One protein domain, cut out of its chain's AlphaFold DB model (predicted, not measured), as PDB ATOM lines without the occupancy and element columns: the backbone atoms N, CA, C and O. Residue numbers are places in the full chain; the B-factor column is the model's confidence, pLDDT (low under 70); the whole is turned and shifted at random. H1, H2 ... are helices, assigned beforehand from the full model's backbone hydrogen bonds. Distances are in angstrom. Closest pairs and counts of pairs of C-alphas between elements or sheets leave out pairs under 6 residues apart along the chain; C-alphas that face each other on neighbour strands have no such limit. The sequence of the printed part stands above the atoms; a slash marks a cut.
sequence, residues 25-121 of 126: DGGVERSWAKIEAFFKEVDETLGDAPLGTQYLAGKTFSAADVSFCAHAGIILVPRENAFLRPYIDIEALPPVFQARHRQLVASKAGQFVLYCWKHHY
ATOM      1  N   ASP A  25      26.676 -19.764  14.229       90.31
ATOM      2  CA  ASP A  25      27.540 -19.646  15.414       90.31
ATOM      3  C   ASP A  25      28.492 -18.449  15.287       90.31
ATOM      4  O   ASP A  25      28.583 -17.608  16.178       90.31
ATOM      5  N   GLY A  26      29.102 -18.268  14.109       92.12
ATOM      6  CA  GLY A  26      29.925 -17.089  13.834       92.12
ATOM      7  C   GLY A  26      29.138 -15.772  13.878       92.12
ATOM      8  O   GLY A  26      29.690 -14.738  14.243       92.12
ATOM      9  N   GLY A  27      27.854 -15.775  13.511       92.25
ATOM     10  CA  GLY A  27      26.970 -14.615  13.653       92.25
ATOM     11  C   GLY A  27      26.643 -14.290  15.108       92.25
ATOM     12  O   GLY A  27      26.629 -13.114  15.474       92.25
ATOM     13  N   VAL A  28      26.439 -15.317  15.935       92.38
ATOM     14  CA  VAL A  28      26.223 -15.178  17.379       92.38
ATOM     15  C   VAL A  28      27.449 -14.552  18.037       92.38
ATOM     16  O   VAL A  28      27.299 -13.538  18.712       92.38
ATOM     17  N   GLU A  29      28.651 -15.070  17.778       94.25
ATOM     18  CA  GLU A  29      29.879 -14.532  18.382       94.25
ATOM     19  C   GLU A  29      30.183 -13.102  17.922       94.25
ATOM     20  O   GLU A  29      30.541 -12.251  18.733       94.25
ATOM     21  N   ARG A  30      29.955 -12.779  16.640       95.19
ATOM     22  CA  ARG A  30      30.094 -11.395  16.155       95.19
ATOM     23  C   ARG A  30      29.116 -10.436  16.828       95.19
ATOM     24  O   ARG A  30      29.487  -9.304  17.122       95.19
ATOM     25  N   SER A  31      27.864 -10.847  17.021       94.31
ATOM     26  CA  SER A  31      26.866 -10.023  17.714       94.31
ATOM     27  C   SER A  31      27.195  -9.883  19.197       94.31
ATOM     28  O   SER A  31      27.047  -8.797  19.748       94.31
ATOM     29  N   TRP A  32      27.691 -10.950  19.822       95.81
ATOM     30  CA  TRP A  32      28.128 -10.920  21.211       95.81
ATOM     31  C   TRP A  32      29.283  -9.939  21.426       95.81
ATOM     32  O   TRP A  32      29.171  -9.057  22.272       95.81
ATOM     33  N   ALA A  33      30.310  -9.988  20.576       97.06
ATOM     34  CA  ALA A  33      31.439  -9.063  20.644       97.06
ATOM     35  C   ALA A  33      31.011  -7.587  20.536       97.06
ATOM     36  O   ALA A  33      31.612  -6.718  21.160       97.06
ATOM     37  N   LYS A  34      29.948  -7.283  19.773       97.50
ATOM     38  CA  LYS A  34      29.383  -5.925  19.705       97.50
ATOM     39  C   LYS A  34      28.713  -5.505  21.010       97.50
ATOM     40  O   LYS A  34      28.858  -4.356  21.409       97.50
ATOM     41  N   ILE A  35      27.983  -6.414  21.656       97.56
ATOM     42  CA  ILE A  35      27.364  -6.151  22.962       97.56
ATOM     43  C   ILE A  35      28.458  -5.889  23.999       97.56
ATOM     44  O   ILE A  35      28.378  -4.902  24.721       97.56
ATOM     45  N   GLU A  36      29.501  -6.721  24.031       97.62
ATOM     46  CA  GLU A  36      30.633  -6.550  24.948       97.62
ATOM     47  C   GLU A  36      31.371  -5.231  24.719       97.62
ATOM     48  O   GLU A  36      31.631  -4.504  25.675       97.62
ATOM     49  N   ALA A  37      31.673  -4.898  23.460       98.19
ATOM     50  CA  ALA A  37      32.321  -3.638  23.115       98.19
ATOM     51  C   ALA A  37      31.479  -2.436  23.560       98.19
ATOM     52  O   ALA A  37      32.003  -1.526  24.194       98.19
ATOM     53  N   PHE A  38      30.169  -2.468  23.313       97.69
ATOM     54  CA  PHE A  38      29.282  -1.374  23.697       97.69
ATOM     55  C   PHE A  38      29.143  -1.230  25.219       97.69
ATOM     56  O   PHE A  38      29.172  -0.121  25.742       97.69
ATOM     57  N   PHE A  39      29.039  -2.339  25.958       98.38
ATOM     58  CA  PHE A  39      29.046  -2.294  27.424       98.38
ATOM     59  C   PHE A  39      30.361  -1.727  27.959       98.38
ATOM     60  O   PHE A  39      30.336  -0.924  28.883       98.38
ATOM     61  N   LYS A  40      31.493  -2.073  27.340       98.38
ATOM     62  CA  LYS A  40      32.794  -1.508  27.699       98.38
ATOM     63  C   LYS A  40      32.877  -0.001  27.420       98.38
ATOM     64  O   LYS A  40      33.372   0.736  28.263       98.38
ATOM     65  N   GLU A  41      32.366   0.473  26.286       98.25
ATOM     66  CA  GLU A  41      32.290   1.915  25.987       98.25
ATOM     67  C   GLU A  41      31.449   2.665  27.034       98.25
ATOM     68  O   GLU A  41      31.794   3.771  27.461       98.25
ATOM     69  N   VAL A  42      30.358   2.051  27.498       97.94
ATOM     70  CA  VAL A  42      29.541   2.602  28.583       97.94
ATOM     71  C   VAL A  42      30.281   2.563  29.923       97.94
ATOM     72  O   VAL A  42      30.239   3.556  30.649       97.94
ATOM     73  N   ASP A  43      30.984   1.474  30.246       98.12
ATOM     74  CA  ASP A  43      31.837   1.383  31.439       98.12
ATOM     75  C   ASP A  43      32.851   2.538  31.464       98.12
ATOM     76  O   ASP A  43      32.969   3.236  32.470       98.12
ATOM     77  N   GLU A  44      33.532   2.786  30.343       97.44
ATOM     78  CA  GLU A  44      34.500   3.879  30.183       97.44
ATOM     79  C   GLU A  44      33.839   5.259  30.311       97.44
ATOM     80  O   GLU A  44      34.389   6.153  30.958       97.44
ATOM     81  N   THR A  45      32.637   5.428  29.752       96.44
ATOM     82  CA  THR A  45      31.868   6.681  29.835       96.44
ATOM     83  C   THR A  45      31.436   7.000  31.267       96.44
ATOM     84  O   THR A  45      31.461   8.161  31.682       96.44
ATOM     85  N   LEU A  46      31.020   5.986  32.028       96.56
ATOM     86  CA  LEU A  46      30.606   6.131  33.426       96.56
ATOM     87  C   LEU A  46      31.808   6.265  34.373       96.56
ATOM     88  O   LEU A  46      31.691   6.906  35.422       96.56
ATOM     89  N   GLY A  47      32.944   5.664  34.015       95.19
ATOM     90  CA  GLY A  47      34.163   5.639  34.815       95.19
ATOM     91  C   GLY A  47      33.948   5.075  36.223       95.19
ATOM     92  O   GLY A  47      33.048   4.271  36.489       95.19
ATOM     93  N   ASP A  48      34.763   5.544  37.167       95.38
ATOM     94  CA  ASP A  48      34.720   5.092  38.565       95.38
ATOM     95  C   ASP A  48      33.671   5.823  39.419       95.38
ATOM     96  O   ASP A  48      33.490   5.509  40.599       95.38
ATOM     97  N   ALA A  49      32.946   6.785  38.842       92.50
ATOM     98  CA  ALA A  49      31.972   7.590  39.566       92.50
ATOM     99  C   ALA A  49      30.869   6.710  40.194       92.50
ATOM    100  O   ALA A  49      30.437   5.721  39.587       92.50
ATOM    101  N   PRO A  50      30.371   7.025  41.403       96.25
ATOM    102  CA  PRO A  50      29.252   6.291  41.987       96.25
ATOM    103  C   PRO A  50      28.022   6.313  41.067       96.25
ATOM    104  O   PRO A  50      27.730   7.325  40.424       96.25
ATOM    105  N   LEU A  51      27.281   5.203  41.011       96.31
ATOM    106  CA  LEU A  51      26.082   5.103  40.173       96.31
ATOM    107  C   LEU A  51      25.075   6.203  40.533       96.31
ATOM    108  O   LEU A  51      24.850   6.483  41.708       96.31
ATOM    109  N   GLY A  52      24.496   6.839  39.512       92.81
ATOM    110  CA  GLY A  52      23.537   7.934  39.675       92.81
ATOM    111  C   GLY A  52      24.145   9.330  39.825       92.81
ATOM    112  O   GLY A  52      23.399  10.306  39.778       92.81
ATOM    113  N   THR A  53      25.472   9.447  39.963       95.25
ATOM    114  CA  THR A  53      26.172  10.750  39.972       95.25
ATOM    115  C   THR A  53      26.559  11.233  38.573       95.25
ATOM    116  O   THR A  53      26.701  12.435  38.343       95.25
ATOM    117  N   GLN A  54      26.686  10.295  37.633       95.50
ATOM    118  CA  GLN A  54      26.942  10.522  36.219       95.50
ATOM    119  C   GLN A  54      26.052   9.593  35.385       95.50
ATOM    120  O   GLN A  54      25.727   8.480  35.804       95.50
ATOM    121  N   TYR A  55      25.652  10.093  34.223       97.12
ATOM    122  CA  TYR A  55      24.776   9.471  33.236       97.12
ATOM    123  C   TYR A  55      25.454   9.530  31.860       97.12
ATOM    124  O   TYR A  55      26.460  10.225  31.687       97.12
ATOM    125  N   LEU A  56      24.912   8.833  30.863       96.75
ATOM    126  CA  LEU A  56      25.568   8.665  29.559       96.75
ATOM    127  C   LEU A  56      25.784   9.984  28.805       96.75
ATOM    128  O   LEU A  56      26.737  10.106  28.042       96.75
ATOM    129  N   ALA A  57      24.914  10.973  29.020       96.31
ATOM    130  CA  ALA A  57      24.970  12.273  28.349       96.31
ATOM    131  C   ALA A  57      25.244  13.452  29.304       96.31
ATOM    132  O   ALA A  57      24.999  14.605  28.945       96.31
ATOM    133  N   GLY A  58      25.727  13.197  30.526       93.62
ATOM    134  CA  GLY A  58      26.071  14.252  31.484       93.62
ATOM    135  C   GLY A  58      25.729  13.909  32.932       93.62
ATOM    136  O   GLY A  58      25.895  12.781  33.378       93.62
ATOM    137  N   LYS A  59      25.279  14.909  33.701       95.44
ATOM    138  CA  LYS A  59      25.004  14.775  35.148       95.44
ATOM    139  C   LYS A  59      23.540  14.503  35.492       95.44
ATOM    140  O   LYS A  59      23.206  14.338  36.660       95.44
ATOM    141  N   THR A  60      22.665  14.474  34.494       96.06
ATOM    142  CA  THR A  60      21.221  14.294  34.673       96.06
ATOM    143  C   THR A  60      20.729  13.136  33.824       96.06
ATOM    144  O   THR A  60      21.185  12.976  32.692       96.06
ATOM    145  N   PHE A  61      19.766  12.380  34.354       97.38
ATOM    146  CA  PHE A  61      19.099  11.312  33.616       97.38
ATOM    147  C   PHE A  61      18.402  11.869  32.370       97.38
ATOM    148  O   PHE A  61      17.746  12.912  32.422       97.38
ATOM    149  N   SER A  62      18.583  11.192  31.241       97.19
ATOM    150  CA  SER A  62      18.236  11.704  29.918       97.19
ATOM    151  C   SER A  62      17.708  10.608  28.989       97.19
ATOM    152  O   SER A  62      17.723   9.417  29.300       97.19
ATOM    153  N   ALA A  63      17.286  11.008  27.787       97.69
ATOM    154  CA  ALA A  63      16.859  10.075  26.746       97.69
ATOM    155  C   ALA A  63      17.956   9.070  26.334       97.69
ATOM    156  O   ALA A  63      17.626   7.959  25.917       97.69
ATOM    157  N   ALA A  64      19.241   9.422  26.472       97.62
ATOM    158  CA  ALA A  64      20.343   8.497  26.199       97.62
ATOM    159  C   ALA A  64      20.313   7.305  27.168       97.62
ATOM    160  O   ALA A  64      20.414   6.152  26.748       97.62
ATOM    161  N   ASP A  65      20.086   7.586  28.450       97.94
ATOM    162  CA  ASP A  65      20.004   6.583  29.509       97.94
ATOM    163  C   ASP A  65      18.757   5.714  29.351       97.94
ATOM    164  O   ASP A  65      18.853   4.492  29.436       97.94
ATOM    165  N   VAL A  66      17.603   6.324  29.045       97.44
ATOM    166  CA  VAL A  66      16.358   5.595  28.747       97.44
ATOM    167  C   VAL A  66      16.566   4.639  27.575       97.44
ATOM    168  O   VAL A  66      16.233   3.460  27.683       97.44
ATOM    169  N   SER A  67      17.144   5.123  26.473       97.62
ATOM    170  CA  SER A  67      17.386   4.311  25.278       97.62
ATOM    171  C   SER A  67      18.293   3.120  25.588       97.62
ATOM    172  O   SER A  67      17.952   1.979  25.264       97.62
ATOM    173  N   PHE A  68      19.411   3.360  26.279       97.69
ATOM    174  CA  PHE A  68      20.327   2.294  26.668       97.69
ATOM    175  C   PHE A  68      19.667   1.287  27.616       97.69
ATOM    176  O   PHE A  68      19.680   0.084  27.348       97.69
ATOM    177  N   CYS A  69      19.035   1.765  28.690       97.25
ATOM    178  CA  CYS A  69      18.425   0.917  29.711       97.25
ATOM    179  C   CYS A  69      17.240   0.108  29.176       97.25
ATOM    180  O   CYS A  69      17.030  -1.018  29.633       97.25
ATOM    181  N   ALA A  70      16.486   0.636  28.209       95.25
ATOM    182  CA  ALA A  70      15.396  -0.087  27.559       95.25
ATOM    183  C   ALA A  70      15.918  -1.285  26.752       95.25
ATOM    184  O   ALA A  70      15.386  -2.387  26.878       95.25
ATOM    185  N   HIS A  71      16.992  -1.102  25.976       96.19
ATOM    186  CA  HIS A  71      17.583  -2.182  25.182       96.19
ATOM    187  C   HIS A  71      18.338  -3.188  26.054       96.19
ATOM    188  O   HIS A  71      18.106  -4.393  25.957       96.19
ATOM    189  N   ALA A  72      19.204  -2.710  26.950       97.19
ATOM    190  CA  ALA A  72      19.950  -3.569  27.867       97.19
ATOM    191  C   ALA A  72      19.020  -4.308  28.845       97.19
ATOM    192  O   ALA A  72      19.289  -5.448  29.224       97.19
ATOM    193  N   GLY A  73      17.881  -3.709  29.203       95.38
ATOM    194  CA  GLY A  73      16.860  -4.333  30.041       95.38
ATOM    195  C   GLY A  73      16.278  -5.625  29.454       95.38
ATOM    196  O   GLY A  73      15.851  -6.485  30.220       95.38
ATOM    197  N   ILE A  74      16.317  -5.807  28.127       93.75
ATOM    198  CA  ILE A  74      15.861  -7.044  27.469       93.75
ATOM    199  C   ILE A  74      16.754  -8.231  27.841       93.75
ATOM    200  O   ILE A  74      16.254  -9.332  28.058       93.75
ATOM    201  N   ILE A  75      18.066  -8.005  27.927       94.00
ATOM    202  CA  ILE A  75      19.054  -9.063  28.176       94.00
ATOM    203  C   ILE A  75      19.427  -9.192  29.653       94.00
ATOM    204  O   ILE A  75      19.771 -10.286  30.083       94.00
ATOM    205  N   LEU A  76      19.345  -8.112  30.435       96.12
ATOM    206  CA  LEU A  76      19.631  -8.136  31.876       96.12
ATOM    207  C   LEU A  76      18.428  -8.592  32.710       96.12
ATOM    208  O   LEU A  76      18.617  -9.114  33.808       96.12
ATOM    209  N   VAL A  77      17.215  -8.414  32.176       95.06
ATOM    210  CA  VAL A  77      15.928  -8.752  32.804       95.06
ATOM    211  C   VAL A  77      15.815  -8.211  34.245       95.06
ATOM    212  O   VAL A  77      15.713  -8.990  35.197       95.06
ATOM    213  N   PRO A  78      15.842  -6.874  34.440       94.56
ATOM    214  CA  PRO A  78      15.696  -6.257  35.757       94.56
ATOM    215  C   PRO A  78      14.410  -6.696  36.456       94.56
ATOM    216  O   PRO A  78      13.403  -7.007  35.813       94.56
ATOM    217  N   ARG A  79      14.417  -6.689  37.792       91.38
ATOM    218  CA  ARG A  79      13.272  -7.140  38.598       91.38
ATOM    219  C   ARG A  79      12.023  -6.292  38.347       91.38
ATOM    220  O   ARG A  79      10.913  -6.814  38.394       91.38
ATOM    221  N   GLU A  80      12.217  -5.010  38.083       93.00
ATOM    222  CA  GLU A  80      11.190  -4.002  37.841       93.00
ATOM    223  C   GLU A  80      10.520  -4.170  36.464       93.00
ATOM    224  O   GLU A  80       9.418  -3.668  36.238       93.00
ATOM    225  N   ASN A  81      11.130  -4.931  35.545       90.25
ATOM    226  CA  ASN A  81      10.560  -5.209  34.230       90.25
ATOM    227  C   ASN A  81       9.419  -6.233  34.317       90.25
ATOM    228  O   ASN A  81       9.605  -7.436  34.119       90.25
ATOM    229  N   ALA A  82       8.206  -5.736  34.553       86.81
ATOM    230  CA  ALA A  82       7.000  -6.555  34.661       86.81
ATOM    231  C   ALA A  82       6.644  -7.332  33.378       86.81
ATOM    232  O   ALA A  82       5.912  -8.317  33.457       86.81
ATOM    233  N   PHE A  83       7.138  -6.907  32.210       87.31
ATOM    234  CA  PHE A  83       6.790  -7.521  30.928       87.31
ATOM    235  C   PHE A  83       7.646  -8.737  30.598       87.31
ATOM    236  O   PHE A  83       7.122  -9.704  30.062       87.31
ATOM    237  N   LEU A  84       8.945  -8.707  30.900       88.12
ATOM    238  CA  LEU A  84       9.862  -9.801  30.556       88.12
ATOM    239  C   LEU A  84      10.099 -10.766  31.712       88.12
ATOM    240  O   LEU A  84      10.254 -11.968  31.488       88.12
ATOM    241  N   ARG A  85      10.099 -10.262  32.950       85.00
ATOM    242  CA  ARG A  85      10.439 -11.053  34.136       85.00
ATOM    243  C   ARG A  85       9.622 -12.345  34.301       85.00
ATOM    244  O   ARG A  85      10.230 -13.327  34.728       85.00
ATOM    245  N   PRO A  86       8.312 -12.398  33.977       89.62
ATOM    246  CA  PRO A  86       7.530 -13.631  34.096       89.62
ATOM    247  C   PRO A  86       7.902 -14.719  33.080       89.62
ATOM    248  O   PRO A  86       7.567 -15.880  33.293       89.62
ATOM    249  N   TYR A  87       8.554 -14.353  31.973       90.06
ATOM    250  CA  TYR A  87       8.778 -15.252  30.834       90.06
ATOM    251  C   TYR A  87      10.231 -15.694  30.677       90.06
ATOM    252  O   TYR A  87      10.502 -16.621  29.916       90.06
ATOM    253  N   ILE A  88      11.165 -15.039  31.370       91.69
ATOM    254  CA  ILE A  88      12.590 -15.356  31.297       91.69
ATOM    255  C   ILE A  88      13.085 -15.783  32.676       91.69
ATOM    256  O   ILE A  88      13.147 -14.985  33.614       91.69
ATOM    257  N   ASP A  89      13.479 -17.049  32.761       92.69
ATOM    258  CA  ASP A  89      14.255 -17.592  33.868       92.69
ATOM    259  C   ASP A  89      15.706 -17.778  33.415       92.69
ATOM    260  O   ASP A  89      15.999 -18.641  32.588       92.69
ATOM    261  N   ILE A  90      16.603 -16.938  33.939       94.00
ATOM    262  CA  ILE A  90      18.025 -16.947  33.581       94.00
ATOM    263  C   ILE A  90      18.669 -18.287  33.940       94.00
ATOM    264  O   ILE A  90      19.455 -18.804  33.149       94.00
ATOM    265  N   GLU A  91      18.304 -18.889  35.072       93.75
ATOM    266  CA  GLU A  91      18.927 -20.130  35.549       93.75
ATOM    267  C   GLU A  91      18.508 -21.350  34.712       93.75
ATOM    268  O   GLU A  91      19.230 -22.346  34.650       93.75
ATOM    269  N   ALA A  92      17.383 -21.253  33.999       95.12
ATOM    270  CA  ALA A  92      16.916 -22.272  33.062       95.12
ATOM    271  C   ALA A  92      17.534 -22.146  31.654       95.12
ATOM    272  O   ALA A  92      17.334 -23.026  30.810       95.12
ATOM    273  N   LEU A  93      18.275 -21.069  31.362       93.88
ATOM    274  CA  LEU A  93      18.915 -20.881  30.057       93.88
ATOM    275  C   LEU A  93      20.133 -21.803  29.876       93.88
ATOM    276  O   LEU A  93      20.769 -22.194  30.853       93.88
ATOM    277  N   PRO A  94      20.540 -22.100  28.627       95.56
ATOM    278  CA  PRO A  94      21.817 -22.751  28.350       95.56
ATOM    279  C   PRO A  94      23.015 -22.067  29.047       95.56
ATOM    280  O   PRO A  94      23.059 -20.833  29.088       95.56
ATOM    281  N   PRO A  95      24.034 -22.824  29.516       96.81
ATOM    282  CA  PRO A  95      25.128 -22.289  30.340       96.81
ATOM    283  C   PRO A  95      25.864 -21.081  29.750       96.81
ATOM    284  O   PRO A  95      26.265 -20.180  30.485       96.81
ATOM    285  N   VAL A  96      26.011 -21.028  28.423       94.75
ATOM    286  CA  VAL A  96      26.643 -19.894  27.732       94.75
ATOM    287  C   VAL A  96      25.878 -18.589  27.954       94.75
ATOM    288  O   VAL A  96      26.491 -17.558  28.213       94.75
ATOM    289  N   PHE A  97      24.544 -18.612  27.930       94.44
ATOM    290  CA  PHE A  97      23.738 -17.411  28.142       94.44
ATOM    291  C   PHE A  97      23.722 -16.988  29.606       94.44
ATOM    292  O   PHE A  97      23.748 -15.795  29.883       94.44
ATOM    293  N   GLN A  98      23.772 -17.943  30.536       97.19
ATOM    294  CA  GLN A  98      23.945 -17.632  31.953       97.19
ATOM    295  C   GLN A  98      25.285 -16.938  32.220       97.19
ATOM    296  O   GLN A  98      25.344 -15.946  32.942       97.19
ATOM    297  N   ALA A  99      26.376 -17.442  31.633       97.12
ATOM    298  CA  ALA A  99      27.702 -16.848  31.785       97.12
ATOM    299  C   ALA A  99      27.745 -15.422  31.218       97.12
ATOM    300  O   ALA A  99      28.209 -14.506  31.893       97.12
ATOM    301  N   ARG A 100      27.178 -15.232  30.024       97.12
ATOM    302  CA  ARG A 100      27.026 -13.929  29.367       97.12
ATOM    303  C   ARG A 100      26.176 -12.955  30.184       97.12
ATOM    304  O   ARG A 100      26.560 -11.805  30.356       97.12
ATOM    305  N   HIS A 101      25.056 -13.414  30.739       97.44
ATOM    306  CA  HIS A 101      24.222 -12.609  31.635       97.44
ATOM    307  C   HIS A 101      25.003 -12.167  32.875       97.44
ATOM    308  O   HIS A 101      25.081 -10.971  33.143       97.44
ATOM    309  N   ARG A 102      25.663 -13.104  33.571       98.00
ATOM    310  CA  ARG A 102      26.488 -12.801  34.752       98.00
ATOM    311  C   ARG A 102      27.599 -11.801  34.439       98.00
ATOM    312  O   ARG A 102      27.824 -10.893  35.234       98.00
ATOM    313  N   GLN A 103      28.256 -11.937  33.289       98.12
ATOM    314  CA  GLN A 103      29.277 -10.997  32.828       98.12
ATOM    315  C   GLN A 103      28.708  -9.581  32.675       98.12
ATOM    316  O   GLN A 103      29.270  -8.635  33.226       98.12
ATOM    317  N   LEU A 104      27.584  -9.428  31.970       98.31
ATOM    318  CA  LEU A 104      26.981  -8.111  31.767       98.31
ATOM    319  C   LEU A 104      26.460  -7.526  33.078       98.31
ATOM    320  O   LEU A 104      26.714  -6.358  33.341       98.31
ATOM    321  N   VAL A 105      25.801  -8.313  33.932       97.94
ATOM    322  CA  VAL A 105      25.327  -7.858  35.252       97.94
ATOM    323  C   VAL A 105      26.478  -7.378  36.137       97.94
ATOM    324  O   VAL A 105      26.315  -6.399  36.862       97.94
ATOM    325  N   ALA A 106      27.634  -8.042  36.081       98.00
ATOM    326  CA  ALA A 106      28.795  -7.674  36.886       98.00
ATOM    327  C   ALA A 106      29.475  -6.372  36.421       98.00
ATOM    328  O   ALA A 106      30.096  -5.704  37.248       98.00
ATOM    329  N   SER A 107      29.351  -6.003  35.140       98.25
ATOM    330  CA  SER A 107      29.940  -4.776  34.571       98.25
ATOM    331  C   SER A 107      29.365  -3.488  35.175       98.25
ATOM    332  O   SER A 107      28.262  -3.479  35.735       98.25
ATOM    333  N   LYS A 108      30.082  -2.367  35.023       98.06
ATOM    334  CA  LYS A 108      29.626  -1.055  35.511       98.06
ATOM    335  C   LYS A 108      28.344  -0.617  34.798       98.06
ATOM    336  O   LYS A 108      27.411  -0.151  35.449       98.06
ATOM    337  N   ALA A 109      28.271  -0.833  33.492       98.25
ATOM    338  CA  ALA A 109      27.138  -0.570  32.625       98.25
ATOM    339  C   ALA A 109      25.925  -1.412  33.028       98.25
ATOM    340  O   ALA A 109      24.819  -0.888  33.136       98.25
ATOM    341  N   GLY A 110      26.119  -2.699  33.326       98.38
ATOM    342  CA  GLY A 110      25.042  -3.556  33.821       98.38
ATOM    343  C   GLY A 110      24.497  -3.088  35.163       98.38
ATOM    344  O   GLY A 110      23.283  -2.945  35.321       98.38
ATOM    345  N   GLN A 111      25.379  -2.770  36.111       98.50
ATOM    346  CA  GLN A 111      24.972  -2.212  37.401       98.50
ATOM    347  C   GLN A 111      24.267  -0.857  37.243       98.50
ATOM    348  O   GLN A 111      23.289  -0.593  37.941       98.50
ATOM    349  N   PHE A 112      24.716  -0.019  36.307       98.44
ATOM    350  CA  PHE A 112      24.064   1.241  35.960       98.44
ATOM    351  C   PHE A 112      22.649   1.030  35.419       98.44
ATOM    352  O   PHE A 112      21.721   1.687  35.887       98.44
ATOM    353  N   VAL A 113      22.442   0.071  34.513       98.25
ATOM    354  CA  VAL A 113      21.098  -0.262  34.017       98.25
ATOM    355  C   VAL A 113      20.200  -0.707  35.168       98.25
ATOM    356  O   VAL A 113      19.094  -0.189  35.310       98.25
ATOM    357  N   LEU A 114      20.672  -1.611  36.030       97.75
ATOM    358  CA  LEU A 114      19.907  -2.058  37.201       97.75
ATOM    359  C   LEU A 114      19.590  -0.896  38.158       97.75
ATOM    360  O   LEU A 114      18.484  -0.818  38.690       97.75
ATOM    361  N   TYR A 115      20.525   0.037  38.340       97.81
ATOM    362  CA  TYR A 115      20.294   1.267  39.094       97.81
ATOM    363  C   TYR A 115      19.193   2.125  38.455       97.81
ATOM    364  O   TYR A 115      18.278   2.549  39.162       97.81
ATOM    365  N   CYS A 116      19.244   2.363  37.143       97.25
ATOM    366  CA  CYS A 116      18.246   3.163  36.436       97.25
ATOM    367  C   CYS A 116      16.857   2.531  36.498       97.25
ATOM    368  O   CYS A 116      15.887   3.233  36.758       97.25
ATOM    369  N   TRP A 117      16.759   1.212  36.338       96.06
ATOM    370  CA  TRP A 117      15.491   0.503  36.491       96.06
ATOM    371  C   TRP A 117      14.927   0.622  37.906       96.06
ATOM    372  O   TRP A 117      13.730   0.811  38.073       96.06
ATOM    373  N   LYS A 118      15.777   0.588  38.930       95.75
ATOM    374  CA  LYS A 118      15.332   0.731  40.317       95.75
ATOM    375  C   LYS A 118      14.861   2.149  40.681       95.75
ATOM    376  O   LYS A 118      13.985   2.275  41.529       95.75
ATOM    377  N   HIS A 119      15.464   3.196  40.112       95.56
ATOM    378  CA  HIS A 119      15.251   4.584  40.570       95.56
ATOM    379  C   HIS A 119      14.491   5.480  39.588       95.56
ATOM    380  O   HIS A 119      13.949   6.491  40.016       95.56
ATOM    381  N   HIS A 120      14.475   5.142  38.297       93.81
ATOM    382  CA  HIS A 120      13.868   5.966  37.242       93.81
ATOM    383  C   HIS A 120      12.764   5.243  36.469       93.81
ATOM    384  O   HIS A 120      12.084   5.869  35.659       93.81
ATOM    385  N   TYR A 121      12.595   3.929  36.658       91.12
ATOM    386  CA  TYR A 121      11.496   3.220  36.013       91.12
ATOM    387  C   TYR A 121      10.180   3.554  36.721       91.12
ATOM    388  O   TYR A 121      10.141   3.470  37.951       91.12
TER     389      TYR A 121
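AT A GLANCE: This is residues 25 to 121 of the 126 residues of the protein "Aste57867_14900 protein" of Aphanomyces stellatus (UniProt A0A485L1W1). Three helices, H1, H2 and H3, run roughly along the long axis, and a fourth, H4, stands across them, starting at the last part of H1 and crossing H2. H3 runs nearly alongside H1, H2 runs back the other way, and residues 25 to 31 of H1 stick out. The printed part has 97 residues with four named helices, H1 to H4 in chain order, and no named strand: all helix. It is compact, with a radius of gyration of the C-alphas of 13.5 A and spans of 38 by 29 by 20 A.

IN THESE COORDINATES: H1, residues 25 to 46, begins at C-alpha 25 (27.540, -19.646, 15.414) and measures 31.6 A. H2, residues 63 to 76, measures 19.1 A. H3 is residues 95 to 106. H4, residues 108 to 120, measures 17.3 A and ends at C-alpha 120 (13.868, 5.966, 37.242).

HOW THE PARTS SIT: Residues 39 to 46 of H1 touch residues 108 to 110 of H4; the closest C-alphas, of Asp 43 and Ala 109, are 5.2 A apart. Their lines are only just about perpendicular, at 70.0 degrees. H1 and H3 are close but not clearly touching, the same way at a shallow tilt of 11 degrees; the closest C-alphas, of Phe 39 and Leu 104, are 7.5 A apart. H1 and H2 are apart. H2 and H4 touch, only just about perpendicular at 71 degrees, with the closest C-alphas, of Cys 69 and Val 113, 5.2 A apart. H2 and H3 form a helical hairpin, opposite ways at a shallow tilt of 33 degrees, only just short of steep; residues 75 to 76 touch residues 101 to 105, with the closest C-alphas, of Leu 76 and His 101, 6.4 A apart. Every O i to N i+4 pair is within hydrogen-bond range in H1, H3 and H4; in H2, 8 of 10 are.

THE WHOLE: The C-alphas of Asp 25 and Lys 59, the two farthest apart, are 39.8 A apart. The links H1 to H2 and H2 to H3 are long, with 16 and 18 residues; H3 to H4 is tight. The printed part has no cut, and no printed residue is under 70 in pLDDT.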